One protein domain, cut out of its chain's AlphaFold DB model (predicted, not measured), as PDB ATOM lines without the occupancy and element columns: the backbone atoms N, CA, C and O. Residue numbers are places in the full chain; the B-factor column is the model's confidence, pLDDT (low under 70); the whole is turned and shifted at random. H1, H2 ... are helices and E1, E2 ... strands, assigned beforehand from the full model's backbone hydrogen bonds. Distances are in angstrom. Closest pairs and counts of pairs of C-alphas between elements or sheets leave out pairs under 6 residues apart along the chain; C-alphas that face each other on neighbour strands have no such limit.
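What this domain is: This is residues 112 to 145 and 162 to 190 of the 811 residues of an uncharacterized protein of Tigriopus californicus (UniProt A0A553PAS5). A long helix, H1, makes a free arm at one end of an open, drawn-out model; two very short strands, E1 and E2, pair side by side near the middle, and two shorter helices, H2 and H3, lie at the other end. No helix touches another, and residues 112 to 129 and 131 to 137 stand free. The printed part has 63 residues, with three named helices and two named strands in the order H1, E1, E2, H2, H3; the sheet has the order E1 - E2 and is antiparallel, and the class is mostly helix. The whole is extended, with a radius of gyration of the C-alphas of 18.0 A, and its C-alphas span 53 by 28 by 16 A.

Where its parts are: H1 is residues 112 to 134, 31.7 A from first to last C-alpha, beginning with C-alpha 112 at (196.107, 103.069, 67.728). E1 is residues 142 to 144, with C-alpha 142 at (183.934, 127.245, 71.908), and E2 is residues 162 to 164; each is 6.6 A long. H2 is residues 174 to 182, 12.1 A long. H3 is residues 187 to 190, 5.2 A long, ending with C-alpha 190 at (184.659, 146.294, 74.128).

How they stand to each other: H1 is apart from E2, H2 and H3. E1 and E2 are antiparallel neighbours, with 156 degrees between their directions. The C-alphas of Tyr 143 and Met 163 face each other at 4.9 A. N 164 and O 142, 2.9 A apart, and N 142 and O 164, 3.2 A apart, are within hydrogen-bond range. E1 is apart from H2 and H3, and E2 is apart from H3. H2 and H3 are close but not clearly touching: their closest C-alphas, those of Leu 180 and Leu 190, are 7.6 A apart. In H1 and H2 every O i to N i+4 pair is within hydrogen-bond range; H3 is too short for such a pair, and its one O i to N i+3 pair is not within range.

The domain as a whole: The two C-alphas farthest apart are those of Gly 114 and Asn 183, at 52.7 A. Residues 146 to 161 are cut out and not printed, and C-alphas 145 and 162 are 7.0 A apart across the cut, which lies in the link from E1 to E2. Of the links that are printed whole, H2 to H3 is tight, H1 to E1 and E2 to H2 are short, and none is long. The mean pLDDT of the printed part is 77.4; it is under 70 at residues 133 to 142, 144 to 145, 184 to 185, 187 to 188 and 190.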
ATOM      1  N   LEU A 112     197.147 102.068  67.987       93.25
ATOM      2  CA  LEU A 112     196.107 103.069  67.728       93.25
ATOM      3  C   LEU A 112     194.808 102.748  68.481       93.25
ATOM      4  O   LEU A 112     194.204 103.646  69.068       93.25
ATOM      5  N   LYS A 113     194.407 101.470  68.537       92.88
ATOM      6  CA  LYS A 113     193.259 101.022  69.335       92.88
ATOM      7  C   LYS A 113     193.457 101.318  70.827       92.88
ATOM      8  O   LYS A 113     192.550 101.865  71.449       92.88
ATOM      9  N   GLY A 114     194.637 101.022  71.378       94.69
ATOM     10  CA  GLY A 114     194.981 101.360  72.766       94.69
ATOM     11  C   GLY A 114     194.944 102.869  73.035       94.69
ATOM     12  O   GLY A 114     194.394 103.308  74.043       94.69
ATOM     13  N   PHE A 115     195.437 103.683  72.098       95.00
ATOM     14  CA  PHE A 115     195.368 105.143  72.194       95.00
ATOM     15  C   PHE A 115     193.923 105.673  72.158       95.00
ATOM     16  O   PHE A 115     193.568 106.535  72.961       95.00
ATOM     17  N   MET A 116     193.059 105.127  71.294       90.88
ATOM     18  CA  MET A 116     191.628 105.468  71.271       90.88
ATOM     19  C   MET A 116     190.901 105.060  72.563       90.88
ATOM     20  O   MET A 116     189.990 105.764  73.005       90.88
ATOM     21  N   GLU A 117     191.289 103.944  73.183       91.50
ATOM     22  CA  GLU A 117     190.736 103.492  74.465       91.50
ATOM     23  C   GLU A 117     191.150 104.429  75.615       91.50
ATOM     24  O   GLU A 117     190.286 104.891  76.363       91.50
ATOM     25  N   LEU A 118     192.426 104.831  75.669       94.38
ATOM     26  CA  LEU A 118     192.927 105.843  76.608       94.38
ATOM     27  C   LEU A 118     192.260 107.214  76.407       94.38
ATOM     28  O   LEU A 118     191.851 107.843  77.381       94.38
ATOM     29  N   GLN A 119     192.070 107.670  75.163       92.75
ATOM     30  CA  GLN A 119     191.316 108.901  74.882       92.75
ATOM     31  C   GLN A 119     189.860 108.808  75.364       92.75
ATOM     32  O   GLN A 119     189.322 109.772  75.911       92.75
ATOM     33  N   LYS A 120     189.217 107.648  75.199       91.69
ATOM     34  CA  LYS A 120     187.844 107.393  75.657       91.69
ATOM     35  C   LYS A 120     187.741 107.355  77.185       91.69
ATOM     36  O   LYS A 120     186.721 107.777  77.725       91.69
ATOM     37  N   GLU A 121     188.766 106.878  77.885       90.81
ATOM     38  CA  GLU A 121     188.844 106.936  79.348       90.81
ATOM     39  C   GLU A 121     189.117 108.355  79.860       90.81
ATOM     40  O   GLU A 121     188.373 108.847  80.712       90.81
ATOM     41  N   GLN A 122     190.079 109.065  79.269       90.44
ATOM     42  CA  GLN A 122     190.344 110.474  79.570       90.44
ATOM     43  C   GLN A 122     189.084 111.335  79.376       90.44
ATOM     44  O   GLN A 122     188.742 112.126  80.250       90.44
ATOM     45  N   LEU A 123     188.330 111.126  78.290       89.19
ATOM     46  CA  LEU A 123     187.088 111.857  78.021       89.19
ATOM     47  C   LEU A 123     185.974 111.514  79.031       89.19
ATOM     48  O   LEU A 123     185.203 112.401  79.396       89.19
ATOM     49  N   LYS A 124     185.909 110.282  79.566       90.75
ATOM     50  CA  LYS A 124     185.031 109.970  80.716       90.75
ATOM     51  C   LYS A 124     185.459 110.746  81.964       90.75
ATOM     52  O   LYS A 124     184.607 111.350  82.611       90.75
ATOM     53  N   LEU A 125     186.753 110.737  82.300       90.88
ATOM     54  CA  LEU A 125     187.285 111.444  83.469       90.88
ATOM     55  C   LEU A 125     187.038 112.951  83.365       90.88
ATOM     56  O   LEU A 125     186.595 113.568  84.332       90.88
ATOM     57  N   ASP A 126     187.260 113.540  82.193       86.31
ATOM     58  CA  ASP A 126     187.029 114.963  81.961       86.31
ATOM     59  C   ASP A 126     185.535 115.306  81.883       86.31
ATOM     60  O   ASP A 126     185.153 116.376  82.343       86.31
ATOM     61  N   LYS A 127     184.660 114.384  81.449       88.75
ATOM     62  CA  LYS A 127     183.201 114.536  81.596       88.75
ATOM     63  C   LYS A 127     182.768 114.529  83.067       88.75
ATOM     64  O   LYS A 127     181.991 115.394  83.454       88.75
ATOM     65  N   VAL A 128     183.310 113.637  83.900       87.62
ATOM     66  CA  VAL A 128     183.034 113.614  85.354       87.62
ATOM     67  C   VAL A 128     183.569 114.879  86.039       87.62
ATOM     68  O   VAL A 128     182.865 115.486  86.852       87.62
ATOM     69  N   LYS A 129     184.772 115.351  85.677       85.88
ATOM     70  CA  LYS A 129     185.290 116.653  86.134       85.88
ATOM     71  C   LYS A 129     184.403 117.807  85.665       85.88
ATOM     72  O   LYS A 129     184.123 118.690  86.463       85.88
ATOM     73  N   ALA A 130     183.937 117.799  84.416       74.94
ATOM     74  CA  ALA A 130     183.069 118.835  83.859       74.94
ATOM     75  C   ALA A 130     181.671 118.839  84.497       74.94
ATOM     76  O   ALA A 130     181.121 119.908  84.718       74.94
ATOM     77  N   GLU A 131     181.117 117.685  84.867       78.75
ATOM     78  CA  GLU A 131     179.873 117.591  85.645       78.75
ATOM     79  C   GLU A 131     180.081 118.110  87.078       78.75
ATOM     80  O   GLU A 131     179.281 118.901  87.576       78.75
ATOM     81  N   THR A 132     181.222 117.784  87.693       74.25
ATOM     82  CA  THR A 132     181.632 118.325  89.004       74.25
ATOM     83  C   THR A 132     181.924 119.836  88.957       74.25
ATOM     84  O   THR A 132     181.733 120.539  89.950       74.25
ATOM     85  N   ALA A 133     182.367 120.360  87.810       67.94
ATOM     86  CA  ALA A 133     182.679 121.773  87.594       67.94
ATOM     87  C   ALA A 133     181.464 122.607  87.150       67.94
ATOM     88  O   ALA A 133     181.346 123.753  87.579       67.94
ATOM     89  N   LYS A 134     180.521 122.039  86.385       55.91
ATOM     90  CA  LYS A 134     179.218 122.657  86.060       55.91
ATOM     91  C   LYS A 134     178.380 122.923  87.309       55.91
ATOM     92  O   LYS A 134     177.635 123.891  87.347       55.91
ATOM     93  N   ALA A 135     178.585 122.153  88.379       51.50
ATOM     94  CA  ALA A 135     178.054 122.467  89.705       51.50
ATOM     95  C   ALA A 135     178.641 123.757  90.339       51.50
ATOM     96  O   ALA A 135     178.274 124.091  91.468       51.50
ATOM     97  N   LYS A 136     179.565 124.469  89.667       49.47
ATOM     98  CA  LYS A 136     180.191 125.716  90.148       49.47
ATOM     99  C   LYS A 136     180.359 126.821  89.096       49.47
ATOM    100  O   LYS A 136     180.248 127.984  89.471       49.47
ATOM    101  N   VAL A 137     180.644 126.507  87.828       47.50
ATOM    102  CA  VAL A 137     180.803 127.503  86.748       47.50
ATOM    103  C   VAL A 137     180.274 126.950  85.423       47.50
ATOM    104  O   VAL A 137     180.879 126.055  84.835       47.50
ATOM    105  N   ASP A 138     179.190 127.540  84.920       44.84
ATOM    106  CA  ASP A 138     178.806 127.443  83.512       44.84
ATOM    107  C   ASP A 138     179.428 128.612  82.737       44.84
ATOM    108  O   ASP A 138     179.144 129.777  83.017       44.84
ATOM    109  N   LEU A 139     180.305 128.301  81.777       48.97
ATOM    110  CA  LEU A 139     180.863 129.271  80.836       48.97
ATOM    111  C   LEU A 139     181.187 128.565  79.509       48.97
ATOM    112  O   LEU A 139     182.247 127.956  79.361       48.97
ATOM    113  N   ALA A 140     180.257 128.603  78.552       51.16
ATOM    114  CA  ALA A 140     180.448 127.988  77.241       51.16
ATOM    115  C   ALA A 140     181.233 128.933  76.313       51.16
ATOM    116  O   ALA A 140     180.729 129.965  75.867       51.16
ATOM    117  N   MET A 141     182.489 128.581  76.032       64.06
ATOM    118  CA  MET A 141     183.347 129.286  75.077       64.06
ATOM    119  C   MET A 141     183.990 128.278  74.129       64.06
ATOM    120  O   MET A 141     184.990 127.648  74.473       64.06
ATOM    121  N   ASP A 142     183.424 128.154  72.930       69.19
ATOM    122  CA  ASP A 142     183.934 127.245  71.908       69.19
ATOM    123  C   ASP A 142     184.966 127.958  71.022       69.19
ATOM    124  O   ASP A 142     184.714 129.031  70.455       69.19
ATOM    125  N   TYR A 143     186.137 127.336  70.888       71.62
ATOM    126  CA  TYR A 143     187.216 127.765  70.001       71.62
ATOM    127  C   TYR A 143     187.322 126.804  68.817       71.62
ATOM    128  O   TYR A 143     187.539 125.609  69.003       71.62
ATOM    129  N   ASP A 144     187.209 127.342  67.604       62.62
ATOM    130  CA  ASP A 144     187.406 126.593  66.361       62.62
ATOM    131  C   ASP A 144     188.768 126.973  65.760       62.62
ATOM    132  O   ASP A 144     188.958 128.097  65.274       62.62
ATOM    133  N   GLU A 145     189.737 126.055  65.858       69.75
ATOM    134  CA  GLU A 145     191.103 126.196  65.341       69.75
ATOM    135  C   GLU A 145     191.337 125.146  64.240       69.75
ATOM    136  O   GLU A 145     191.799 124.031  64.475       69.75
ATOM    137  N   SER A 162     188.414 131.647  65.180       77.94
ATOM    138  CA  SER A 162     187.003 131.896  65.481       77.94
ATOM    139  C   SER A 162     186.745 131.599  66.956       77.94
ATOM    140  O   SER A 162     187.310 130.667  67.524       77.94
ATOM    141  N   MET A 163     185.882 132.399  67.573       78.12
ATOM    142  CA  MET A 163     185.435 132.225  68.952       78.12
ATOM    143  C   MET A 163     183.915 132.349  68.944       78.12
ATOM    144  O   MET A 163     183.395 133.379  68.505       78.12
ATOM    145  N   MET A 164     183.219 131.306  69.384       78.62
ATOM    146  CA  MET A 164     181.762 131.282  69.454       78.62
ATOM    147  C   MET A 164     181.328 131.438  70.912       78.62
ATOM    148  O   MET A 164     181.824 130.744  71.796       78.62
ATOM    149  N   ILE A 165     180.423 132.385  71.159       79.81
ATOM    150  CA  ILE A 165     179.839 132.657  72.475       79.81
ATOM    151  C   ILE A 165     178.340 132.861  72.260       79.81
ATOM    152  O   ILE A 165     177.952 133.653  71.396       79.81
ATOM    153  N   GLN A 166     177.501 132.167  73.027       78.94
ATOM    154  CA  GLN A 166     176.056 132.404  73.010       78.94
ATOM    155  C   GLN A 166     175.768 133.679  73.817       78.94
ATOM    156  O   GLN A 166     176.329 133.887  74.892       78.94
ATOM    157  N   MET A 167     174.937 134.587  73.295       74.88
ATOM    158  CA  MET A 167     174.715 135.890  73.951       74.88
ATOM    159  C   MET A 167     173.969 135.751  75.283       74.88
ATOM    160  O   MET A 167     174.078 136.610  76.156       74.88
ATOM    161  N   GLU A 168     173.237 134.655  75.417       79.25
ATOM    162  CA  GLU A 168     172.483 134.212  76.578       79.25
ATOM    163  C   GLU A 168     173.404 133.941  77.789       79.25
ATOM    164  O   GLU A 168     173.072 134.349  78.903       79.25
ATOM    165  N   ASP A 169     174.595 133.373  77.568       76.81
ATOM    166  CA  ASP A 169     175.545 132.992  78.630       76.81
ATOM    167  C   ASP A 169     176.304 134.191  79.231       76.81
ATOM    168  O   ASP A 169     176.851 134.118  80.331       76.81
ATOM    169  N   LEU A 170     176.345 135.329  78.529       77.75
ATOM    170  CA  LEU A 170     177.142 136.495  78.931       77.75
ATOM    171  C   LEU A 170     176.553 137.289  80.111       77.75
ATOM    172  O   LEU A 170     177.191 138.232  80.582       77.75
ATOM    173  N   GLY A 171     175.336 136.975  80.573       84.25
ATOM    174  CA  GLY A 171     174.693 137.665  81.706       84.25
ATOM    175  C   GLY A 171     174.503 139.179  81.504       84.25
ATOM    176  O   GLY A 171     174.360 139.941  82.465       84.25
ATOM    177  N   MET A 172     174.548 139.650  80.256       80.31
ATOM    178  CA  MET A 172     174.386 141.054  79.882       80.31
ATOM    179  C   MET A 172     173.037 141.269  79.202       80.31
ATOM    180  O   MET A 172     172.582 140.433  78.432       80.31
ATOM    181  N   ALA A 173     172.414 142.425  79.448       83.25
ATOM    182  CA  ALA A 173     171.199 142.818  78.741       83.25
ATOM    183  C   ALA A 173     171.462 142.818  77.224       83.25
ATOM    184  O   ALA A 173     172.287 143.602  76.743       83.25
ATOM    185  N   LYS A 174     170.766 141.928  76.506       83.62
ATOM    186  CA  LYS A 174     170.979 141.604  75.085       83.62
ATOM    187  C   LYS A 174     171.063 142.852  74.206       83.62
ATOM    188  O   LYS A 174     171.976 142.976  73.396       83.62
ATOM    189  N   ASP A 175     170.197 143.826  74.468       82.44
ATOM    190  CA  ASP A 175     170.100 145.088  73.725       82.44
ATOM    191  C   ASP A 175     171.355 145.964  73.866       82.44
ATOM    192  O   ASP A 175     171.777 146.608  72.907       82.44
ATOM    193  N   LYS A 176     172.002 145.962  75.042       80.31
ATOM    194  CA  LYS A 176     173.252 146.710  75.269       80.31
ATOM    195  C   LYS A 176     174.434 146.063  74.551       80.31
ATOM    196  O   LYS A 176     175.299 146.779  74.052       80.31
ATOM    197  N   LEU A 177     174.462 144.732  74.476       81.50
ATOM    198  CA  LEU A 177     175.484 144.008  73.723       81.50
ATOM    199  C   LEU A 177     175.286 144.194  72.209       81.50
ATOM    200  O   LEU A 177     176.247 144.525  71.515       81.50
ATOM    201  N   LEU A 178     174.044 144.091  71.717       84.44
ATOM    202  CA  LEU A 178     173.700 144.402  70.325       84.44
ATOM    203  C   LEU A 178     174.101 145.833  69.950       84.44
ATOM    204  O   LEU A 178     174.745 146.028  68.924       84.44
ATOM    205  N   ALA A 179     173.774 146.825  70.783       84.56
ATOM    206  CA  ALA A 179     174.105 148.224  70.513       84.56
ATOM    207  C   ALA A 179     175.622 148.458  70.391       84.56
ATOM    208  O   ALA A 179     176.059 149.161  69.484       84.56
ATOM    209  N   LEU A 180     176.440 147.846  71.255       82.50
ATOM    210  CA  LEU A 180     177.902 147.960  71.172       82.50
ATOM    211  C   LEU A 180     178.470 147.301  69.906       82.50
ATOM    212  O   LEU A 180     179.341 147.884  69.257       82.50
ATOM    213  N   LEU A 181     177.961 146.117  69.544       81.75
ATOM    214  CA  LEU A 181     178.405 145.362  68.368       81.75
ATOM    215  C   LEU A 181     177.977 146.021  67.045       81.75
ATOM    216  O   LEU A 181     178.764 146.062  66.103       81.75
ATOM    217  N   LEU A 182     176.756 146.563  66.970       84.81
ATOM    218  CA  LEU A 182     176.217 147.197  65.760       84.81
ATOM    219  C   LEU A 182     176.781 148.607  65.518       84.81
ATOM    220  O   LEU A 182     176.965 148.999  64.368       84.81
ATOM    221  N   ASN A 183     177.114 149.357  66.575       81.88
ATOM    222  CA  ASN A 183     177.630 150.727  66.450       81.88
ATOM    223  C   ASN A 183     179.110 150.813  66.016       81.88
ATOM    224  O   ASN A 183     179.686 151.897  66.059       81.88
ATOM    225  N   ASN A 184     179.743 149.701  65.614       66.31
ATOM    226  CA  ASN A 184     181.179 149.622  65.297       66.31
ATOM    227  C   ASN A 184     182.086 150.191  66.411       66.31
ATOM    228  O   ASN A 184     183.144 150.756  66.121       66.31
ATOM    229  N   THR A 185     181.690 150.043  67.684       67.00
ATOM    230  CA  THR A 185     182.573 150.408  68.805       67.00
ATOM    231  C   THR A 185     183.871 149.609  68.714       67.00
ATOM    232  O   THR A 185     183.883 148.448  68.288       67.00
ATOM    233  N   SER A 186     184.996 150.244  69.030       72.94
ATOM    234  CA  SER A 186     186.295 149.639  68.765       72.94
ATOM    235  C   SER A 186     186.494 148.388  69.622       72.94
ATOM    236  O   SER A 186     186.066 148.302  70.774       72.94
ATOM    237  N   VAL A 187     187.237 147.415  69.087       66.00
ATOM    238  CA  VAL A 187     187.599 146.182  69.813       66.00
ATOM    239  C   VAL A 187     188.286 146.492  71.155       66.00
ATOM    240  O   VAL A 187     188.223 145.690  72.084       66.00
ATOM    241  N   ASN A 188     188.910 147.666  71.282       66.50
ATOM    242  CA  ASN A 188     189.538 148.135  72.513       66.50
ATOM    243  C   ASN A 188     188.514 148.650  73.539       66.50
ATOM    244  O   ASN A 188     188.665 148.359  74.719       66.50
ATOM    245  N   GLU A 189     187.450 149.339  73.121       73.06
ATOM    246  CA  GLU A 189     186.355 149.747  74.017       73.06
ATOM    247  C   GLU A 189     185.587 148.533  74.549       73.06
ATOM    248  O   GLU A 189     185.340 148.450  75.753       73.06
ATOM    249  N   LEU A 190     185.298 147.542  73.696       67.00
ATOM    250  CA  LEU A 190     184.659 146.294  74.128       67.00
ATOM    251  C   LEU A 190     185.542 145.527  75.133       67.00
ATOM    252  O   LEU A 190     185.058 145.098  76.181       67.00
TER     253      LEU A 190